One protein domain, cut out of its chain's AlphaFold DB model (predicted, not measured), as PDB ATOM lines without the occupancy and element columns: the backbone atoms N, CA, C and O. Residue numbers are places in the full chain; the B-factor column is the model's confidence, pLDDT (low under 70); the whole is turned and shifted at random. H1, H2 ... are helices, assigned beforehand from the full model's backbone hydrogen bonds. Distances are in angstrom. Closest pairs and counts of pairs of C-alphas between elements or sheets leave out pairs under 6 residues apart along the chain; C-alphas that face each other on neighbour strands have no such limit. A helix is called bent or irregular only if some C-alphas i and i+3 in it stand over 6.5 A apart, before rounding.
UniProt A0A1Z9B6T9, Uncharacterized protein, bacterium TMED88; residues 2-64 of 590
ATOM      1  N   GLU A   2     257.906 210.707 244.654       50.25
ATOM      2  CA  GLU A   2     257.862 209.228 244.759       50.25
ATOM      3  C   GLU A   2     256.976 208.537 243.708       50.25
ATOM      4  O   GLU A   2     257.035 207.321 243.548       50.25
ATOM      5  N   THR A   3     256.219 209.282 242.896       71.50
ATOM      6  CA  THR A   3     255.380 208.708 241.835       71.50
ATOM      7  C   THR A   3     255.651 209.376 240.486       71.50
ATOM      8  O   THR A   3     255.166 210.464 240.190       71.50
ATOM      9  N   TYR A   4     256.447 208.716 239.639       79.38
ATOM     10  CA  TYR A   4     256.583 209.109 238.234       79.38
ATOM     11  C   TYR A   4     255.269 208.887 237.481       79.38
ATOM     12  O   TYR A   4     254.663 207.821 237.598       79.38
ATOM     13  N   ILE A   5     254.861 209.883 236.694       82.75
ATOM     14  CA  ILE A   5     253.689 209.807 235.812       82.75
ATOM     15  C   ILE A   5     254.032 208.972 234.577       82.75
ATOM     16  O   ILE A   5     253.253 208.113 234.170       82.75
ATOM     17  N   TRP A   6     255.227 209.168 234.013       89.44
ATOM     18  CA  TRP A   6     255.729 208.353 232.911       89.44
ATOM     19  C   TRP A   6     256.690 207.279 233.417       89.44
ATOM     20  O   TRP A   6     257.714 207.590 234.034       89.44
ATOM     21  N   LYS A   7     256.365 206.015 233.136       87.44
ATOM     22  CA  LYS A   7     257.151 204.838 233.520       87.44
ATOM     23  C   LYS A   7     257.357 203.945 232.290       87.44
ATOM     24  O   LYS A   7     256.479 203.129 232.008       87.44
ATOM     25  N   PRO A   8     258.470 204.097 231.551       84.81
ATOM     26  CA  PRO A   8     258.717 203.255 230.391       84.81
ATOM     27  C   PRO A   8     258.967 201.803 230.791       84.81
ATOM     28  O   PRO A   8     259.490 201.532 231.874       84.81
ATOM     29  N   LYS A   9     258.615 200.870 229.896       76.56
ATOM     30  CA  LYS A   9     258.753 199.420 230.128       76.56
ATOM     31  C   LYS A   9     260.204 198.993 230.355       76.56
ATOM     32  O   LYS A   9     260.460 198.146 231.202       76.56
ATOM     33  N   GLU A  10     261.144 199.607 229.636       75.69
ATOM     34  CA  GLU A  10     262.583 199.377 229.781       75.69
ATOM     35  C   GLU A  10     263.312 200.722 229.943       75.69
ATOM     36  O   GLU A  10     263.634 201.380 228.948       75.69
ATOM     37  N   PRO A  11     263.601 201.181 231.174       72.12
ATOM     38  CA  PRO A  11     264.274 202.455 231.404       72.12
ATOM     39  C   PRO A  11     265.780 202.352 231.100       72.12
ATOM     40  O   PRO A  11     266.616 202.474 231.990       72.12
ATOM     41  N   LYS A  12     266.147 202.176 229.823       76.69
ATOM     42  CA  LYS A  12     267.551 202.116 229.362       76.69
ATOM     43  C   LYS A  12     268.334 203.399 229.669       76.69
ATOM     44  O   LYS A  12     269.553 203.363 229.768       76.69
ATOM     45  N   ASN A  13     267.643 204.531 229.841       85.00
ATOM     46  CA  ASN A  13     268.234 205.825 230.185       85.00
ATOM     47  C   ASN A  13     267.487 206.488 231.357       85.00
ATOM     48  O   ASN A  13     266.562 207.278 231.163       85.00
ATOM     49  N   ILE A  14     267.908 206.180 232.587       87.69
ATOM     50  CA  ILE A  14     267.293 206.690 233.826       87.69
ATOM     51  C   ILE A  14     267.340 208.226 233.898       87.69
ATOM     52  O   ILE A  14     266.390 208.847 234.374       87.69
ATOM     53  N   ALA A  15     268.413 208.856 233.407       89.19
ATOM     54  CA  ALA A  15     268.551 210.312 233.402       89.19
ATOM     55  C   ALA A  15     267.484 210.983 232.522       89.19
ATOM     56  O   ALA A  15     266.860 211.955 232.947       89.19
ATOM     57  N   PHE A  16     267.208 210.431 231.339       90.88
ATOM     58  CA  PHE A  16     266.144 210.935 230.471       90.88
ATOM     59  C   PHE A  16     264.750 210.723 231.079       90.88
ATOM     60  O   PHE A  16     263.928 211.636 231.043       90.88
ATOM     61  N   VAL A  17     264.496 209.573 231.715       90.38
ATOM     62  CA  VAL A  17     263.228 209.323 232.433       90.38
ATOM     63  C   VAL A  17     263.004 210.336 233.552       90.38
ATOM     64  O   VAL A  17     261.902 210.876 233.683       90.38
ATOM     65  N   LYS A  18     264.050 210.643 234.329       91.81
ATOM     66  CA  LYS A  18     264.013 211.696 235.354       91.81
ATOM     67  C   LYS A  18     263.746 213.068 234.739       91.81
ATOM     68  O   LYS A  18     262.908 213.801 235.258       91.81
ATOM     69  N   ALA A  19     264.406 213.404 233.630       93.31
ATOM     70  CA  ALA A  19     264.220 214.681 232.946       93.31
ATOM     71  C   ALA A  19     262.776 214.861 232.449       93.31
ATOM     72  O   ALA A  19     262.146 215.865 232.771       93.31
ATOM     73  N   VAL A  20     262.213 213.863 231.759       92.94
ATOM     74  CA  VAL A  20     260.825 213.908 231.268       92.94
ATOM     75  C   VAL A  20     259.836 214.055 232.421       92.94
ATOM     76  O   VAL A  20     258.982 214.935 232.382       92.94
ATOM     77  N   ASN A  21     259.977 213.260 233.487       93.94
ATOM     78  CA  ASN A  21     259.106 213.393 234.656       93.94
ATOM     79  C   ASN A  21     259.279 214.736 235.382       93.94
ATOM     80  O   ASN A  21     258.303 215.265 235.910       93.94
ATOM     81  N   THR A  22     260.478 215.322 235.358       94.62
ATOM     82  CA  THR A  22     260.708 216.684 235.857       94.62
ATOM     83  C   THR A  22     259.947 217.703 235.012       94.62
ATOM     84  O   THR A  22     259.280 218.566 235.571       94.62
ATOM     85  N   TRP A  23     259.964 217.591 233.680       95.38
ATOM     86  CA  TRP A  23     259.187 218.477 232.803       95.38
ATOM     87  C   TRP A  23     257.683 218.342 233.045       95.38
ATOM     88  O   TRP A  23     256.994 219.354 233.148       95.38
ATOM     89  N   ILE A  24     257.177 217.113 233.199       94.06
ATOM     90  CA  ILE A  24     255.766 216.856 233.530       94.06
ATOM     91  C   ILE A  24     255.408 217.498 234.875       94.06
ATOM     92  O   ILE A  24     254.384 218.169 234.979       94.06
ATOM     93  N   HIS A  25     256.254 217.328 235.892       94.25
ATOM     94  CA  HIS A  25     256.041 217.939 237.198       94.25
ATOM     95  C   HIS A  25     256.022 219.469 237.107       94.25
ATOM     96  O   HIS A  25     255.078 220.091 237.585       94.25
ATOM     97  N   LEU A  26     257.005 220.070 236.427       94.56
ATOM     98  CA  LEU A  26     257.085 221.518 236.217       94.56
ATOM     99  C   LEU A  26     255.839 222.070 235.519       94.56
ATOM    100  O   LEU A  26     255.348 223.121 235.914       94.56
ATOM    101  N   ILE A  27     255.290 221.353 234.535       93.88
ATOM    102  CA  ILE A  27     254.030 221.719 233.870       93.88
ATOM    103  C   ILE A  27     252.859 221.764 234.857       93.88
ATOM    104  O   ILE A  27     251.988 222.618 234.718       93.88
ATOM    105  N   GLN A  28     252.808 220.839 235.817       90.75
ATOM    106  CA  GLN A  28     251.709 220.745 236.781       90.75
ATOM    107  C   GLN A  28     251.779 221.806 237.878       90.75
ATOM    108  O   GLN A  28     250.730 222.226 238.357       90.75
ATOM    109  N   VAL A  29     252.986 222.209 238.283       93.44
ATOM    110  CA  VAL A  29     253.191 223.166 239.384       93.44
ATOM    111  C   VAL A  29     253.354 224.610 238.921       93.44
ATOM    112  O   VAL A  29     253.282 225.518 239.739       93.44
ATOM    113  N   THR A  30     253.618 224.845 237.633       93.50
ATOM    114  CA  THR A  30     253.772 226.205 237.112       93.50
ATOM    115  C   THR A  30     252.417 226.807 236.762       93.50
ATOM    116  O   THR A  30     251.684 226.259 235.941       93.50
ATOM    117  N   ASP A  31     252.104 227.969 237.332       91.69
ATOM    118  CA  ASP A  31     250.876 228.716 237.022       91.69
ATOM    119  C   ASP A  31     251.024 229.608 235.781       91.69
ATOM    120  O   ASP A  31     250.040 230.148 235.276       91.69
ATOM    121  N   ASN A  32     252.247 229.775 235.264       91.69
ATOM    122  CA  ASN A  32     252.515 230.644 234.124       91.69
ATOM    123  C   ASN A  32     252.187 229.928 232.793       91.69
ATOM    124  O   ASN A  32     252.925 229.017 232.394       91.69
ATOM    125  N   PRO A  33     251.157 230.363 232.034       87.88
ATOM    126  CA  PRO A  33     250.732 229.675 230.813       87.88
ATOM    127  C   PRO A  33     251.783 229.685 229.698       87.88
ATOM    128  O   PRO A  33     251.842 228.756 228.893       87.88
ATOM    129  N   PHE A  34     252.631 230.719 229.641       89.69
ATOM    130  CA  PHE A  34     253.726 230.793 228.675       89.69
ATOM    131  C   PHE A  34     254.772 229.712 228.964       89.69
ATOM    132  O   PHE A  34     255.144 228.959 228.065       89.69
ATOM    133  N   ILE A  35     255.170 229.563 230.233       91.94
ATOM    134  CA  ILE A  35     256.112 228.516 230.651       91.94
ATOM    135  C   ILE A  35     255.511 227.127 230.404       91.94
ATOM    136  O   ILE A  35     256.197 226.265 229.854       91.94
ATOM    137  N   GLN A  36     254.226 226.915 230.723       91.38
ATOM    138  CA  GLN A  36     253.533 225.659 230.400       91.38
ATOM    139  C   GLN A  36     253.613 225.344 228.901       91.38
ATOM    140  O   GLN A  36     253.983 224.231 228.529       91.38
ATOM    141  N   ARG A  37     253.311 226.316 228.025       90.38
ATOM    142  CA  ARG A  37     253.408 226.151 226.563       90.38
ATOM    143  C   ARG A  37     254.828 225.796 226.120       90.38
ATOM    144  O   ARG A  37     254.987 224.880 225.317       90.38
ATOM    145  N   CYS A  38     255.847 226.469 226.654       91.00
ATOM    146  CA  CYS A  38     257.248 226.164 226.360       91.00
ATOM    147  C   CYS A  38     257.630 224.739 226.781       91.00
ATOM    148  O   CYS A  38     258.251 224.023 225.999       91.00
ATOM    149  N   LEU A  39     257.219 224.300 227.974       93.06
ATOM    150  CA  LEU A  39     257.482 222.946 228.467       93.06
ATOM    151  C   LEU A  39     256.748 221.879 227.647       93.06
ATOM    152  O   LEU A  39     257.331 220.847 227.320       93.06
ATOM    153  N   TYR A  40     255.498 222.126 227.251       92.12
ATOM    154  CA  TYR A  40     254.784 221.225 226.346       92.12
ATOM    155  C   TYR A  40     255.445 221.150 224.970       92.12
ATOM    156  O   TYR A  40     255.649 220.052 224.467       92.12
ATOM    157  N   LYS A  41     255.856 222.286 224.392       89.12
ATOM    158  CA  LYS A  41     256.614 222.312 223.132       89.12
ATOM    159  C   LYS A  41     257.932 221.542 223.258       89.12
ATOM    160  O   LYS A  41     258.327 220.835 222.340       89.12
ATOM    161  N   TRP A  42     258.585 221.631 224.414       90.75
ATOM    162  CA  TRP A  42     259.798 220.874 224.702       90.75
ATOM    163  C   TRP A  42     259.554 219.358 224.768       90.75
ATOM    164  O   TRP A  42     260.344 218.581 224.222       90.75
ATOM    165  N   ILE A  43     258.450 218.930 225.390       90.81
ATOM    166  CA  ILE A  43     258.000 217.530 225.371       90.81
ATOM    167  C   ILE A  43     257.732 217.086 223.934       90.81
ATOM    168  O   ILE A  43     258.236 216.044 223.524       90.81
ATOM    169  N   ASP A  44     257.013 217.894 223.159       87.62
ATOM    170  CA  ASP A  44     256.659 217.623 221.767       87.62
ATOM    171  C   ASP A  44     257.910 217.399 220.892       87.62
ATOM    172  O   ASP A  44     257.982 216.420 220.147       87.62
ATOM    173  N   THR A  45     258.944 218.238 221.046       86.06
ATOM    174  CA  THR A  45     260.242 218.088 220.358       86.06
ATOM    175  C   THR A  45     260.980 216.805 220.753       86.06
ATOM    176  O   THR A  45     261.681 216.209 219.936       86.06
ATOM    177  N   ASN A  46     260.830 216.347 221.998       87.56
ATOM    178  CA  ASN A  46     261.492 215.138 222.497       87.56
ATOM    179  C   ASN A  46     260.620 213.880 222.405       87.56
ATOM    180  O   ASN A  46     261.079 212.794 222.762       87.56
ATOM    181  N   ASN A  47     259.389 213.984 221.908       85.12
ATOM    182  CA  ASN A  47     258.419 212.908 222.035       85.12
ATOM    183  C   ASN A  47     258.800 211.639 221.253       85.12
ATOM    184  O   ASN A  47     258.541 210.533 221.718       85.12
ATOM    185  N   LEU A  48     259.506 211.762 220.122       81.00
ATOM    186  CA  LEU A  48     260.051 210.591 219.424       81.00
ATOM    187  C   LEU A  48     260.996 209.779 220.319       81.00
ATOM    188  O   LEU A  48     260.942 208.556 220.293       81.00
ATOM    189  N   LYS A  49     261.826 210.440 221.141       85.00
ATOM    190  CA  LYS A  49     262.715 209.759 222.098       85.00
ATOM    191  C   LYS A  49     261.919 209.087 223.216       85.00
ATOM    192  O   LYS A  49     262.252 207.968 223.588       85.00
ATOM    193  N   ILE A  50     260.866 209.750 223.706       87.69
ATOM    194  CA  ILE A  50     259.940 209.207 224.716       87.69
ATOM    195  C   ILE A  50     259.309 207.910 224.191       87.69
ATOM    196  O   ILE A  50     259.465 206.859 224.801       87.69
ATOM    197  N   ILE A  51     258.716 207.948 222.994       83.75
ATOM    198  CA  ILE A  51     258.115 206.774 222.345       83.75
ATOM    199  C   ILE A  51     259.147 205.670 222.089       83.75
ATOM    200  O   ILE A  51     258.865 204.498 222.335       83.75
ATOM    201  N   ASN A  52     260.353 206.008 221.622       81.81
ATOM    202  CA  ASN A  52     261.380 204.998 221.352       81.81
ATOM    203  C   ASN A  52     261.789 204.237 222.626       81.81
ATOM    204  O   ASN A  52     262.127 203.057 222.553       81.81
ATOM    205  N   MET A  53     261.724 204.889 223.794       84.88
ATOM    206  CA  MET A  53     261.948 204.235 225.087       84.88
ATOM    207  C   MET A  53     260.792 203.329 225.527       84.88
ATOM    208  O   MET A  53     261.043 202.339 226.208       84.88
ATOM    209  N   ASP A  54     259.553 203.631 225.140       82.00
ATOM    210  CA  ASP A  54     258.384 202.817 225.497       82.00
ATOM    211  C   ASP A  54     258.228 201.559 224.633       82.00
ATOM    212  O   ASP A  54     257.745 200.533 225.121       82.00
ATOM    213  N   TYR A  55     258.633 201.627 223.360       77.19
ATOM    214  CA  TYR A  55     258.327 200.580 222.381       77.19
ATOM    215  C   TYR A  55     259.559 199.925 221.710       77.19
ATOM    216  O   TYR A  55     259.407 198.843 221.153       77.19
ATOM    217  N   GLY A  56     260.764 200.514 221.790       69.81
ATOM    218  CA  GLY A  56     262.028 199.936 221.289       69.81
ATOM    219  C   GLY A  56     262.209 199.906 219.755       69.81
ATOM    220  O   GLY A  56     261.248 199.786 219.013       69.81
ATOM    221  N   ASN A  57     263.463 200.008 219.276       61.31
ATOM    222  CA  ASN A  57     263.898 199.887 217.866       61.31
ATOM    223  C   ASN A  57     262.955 200.495 216.804       61.31
ATOM    224  O   ASN A  57     262.611 199.841 215.819       61.31
ATOM    225  N   TYR A  58     262.592 201.772 216.946       60.09
ATOM    226  CA  TYR A  58     261.991 202.516 215.839       60.09
ATOM    227  C   TYR A  58     263.068 203.226 215.025       60.09
ATOM    228  O   TYR A  58     264.005 203.784 215.612       60.09
ATOM    229  N   PRO A  59     262.938 203.266 213.685       52.03
ATOM    230  CA  PRO A  59     263.816 204.078 212.870       52.03
ATOM    231  C   PRO A  59     263.670 205.534 213.320       52.03
ATOM    232  O   PRO A  59     262.647 206.175 213.098       52.03
ATOM    233  N   THR A  60     264.735 206.086 213.901       53.09
ATOM    234  CA  THR A  60     264.941 207.519 214.195       53.09
ATOM    235  C   THR A  60     264.939 208.391 212.929       53.09
ATOM    236  O   THR A  60     265.217 209.589 212.977       53.09
ATOM    237  N   ILE A  61     264.602 207.805 211.779       45.59
ATOM    238  CA  ILE A  61     264.623 208.391 210.447       45.59
ATOM    239  C   ILE A  61     263.330 209.179 210.241       45.59
ATOM    240  O   ILE A  61     262.428 208.777 209.509       45.59
ATOM    241  N   ARG A  62     263.254 210.302 210.953       46.81
ATOM    242  CA  ARG A  62     262.864 211.639 210.487       46.81
ATOM    243  C   ARG A  62     262.568 212.471 211.730       46.81
ATOM    244  O   ARG A  62     261.458 212.458 212.249       46.81
ATOM    245  N   LEU A  63     263.574 213.230 212.163       50.62
ATOM    246  CA  LEU A  63     263.424 214.452 212.962       50.62
ATOM    247  C   LEU A  63     262.670 215.513 212.132       50.62
ATOM    248  O   LEU A  63     263.204 216.574 211.836       50.62
ATOM    249  N   MET A  64     261.477 215.188 211.638       54.34
ATOM    250  CA  MET A  64     260.579 216.188 211.075       54.34
ATOM    251  C   MET A  64     259.676 216.683 212.189       54.34
ATOM    252  O   MET A  64     259.274 215.903 213.058       54.34
TER     253      MET A  64
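What this domain is: This is residues 2 to 64 of the 590 residues of an uncharacterized protein of bacterium TMED88 (UniProt A0A1Z9B6T9). Two helices make a flat helical hairpin, H1 and arm H2a side by side and opening as a narrow V away from their link, with arm H2b bending back toward H1. Stretches without named elements lie at both ends. The printed part has 63 residues, with H1 then H2, all helix and no named strand. It is only just compact, close to loose, with a radius of gyration of the C-alphas of 12.6 A and spans of 37 by 32 by 14 A.

Where its parts are: After residues 2 to 13, H1 holds residues 14 to 29, 22.4 A long, from C-alpha 14 at (267.293, 206.690, 233.826). H2, residues 33 to 55, was assigned as one helix by its hydrogen bonds but is bent: C-alphas 45 and 48 are 7.6 A apart. Its arms are H2a, residues 33 to 45, 18.3 A, and H2b, residues 48 to 55, ending at C-alpha 55 (258.327, 200.580, 222.381).

How they stand to each other: H1, with residues 20 to 27 alone, touches H2a; the closest C-alphas, of Ile 27 and Gln 36, are 5.3 A apart. This hairpin runs opposite ways at a shallow tilt of 27 degrees. H2a and H2b stand at a steep tilt of 62 degrees. H1 and H2b are near each other, with 6 pairs of C-alphas within 10 A. In H1, H2a and H2b every O i to N i+4 pair is within hydrogen-bond range.

The domain as a whole: The C-alphas farthest apart, of Asp 31 and Asn 57, are 37.0 A apart. The printed part has no cut, and the link H1 to H2 is tight. Mean pLDDT of the printed part is 82.4; residue 2 and residues 56 to 64 are under 70.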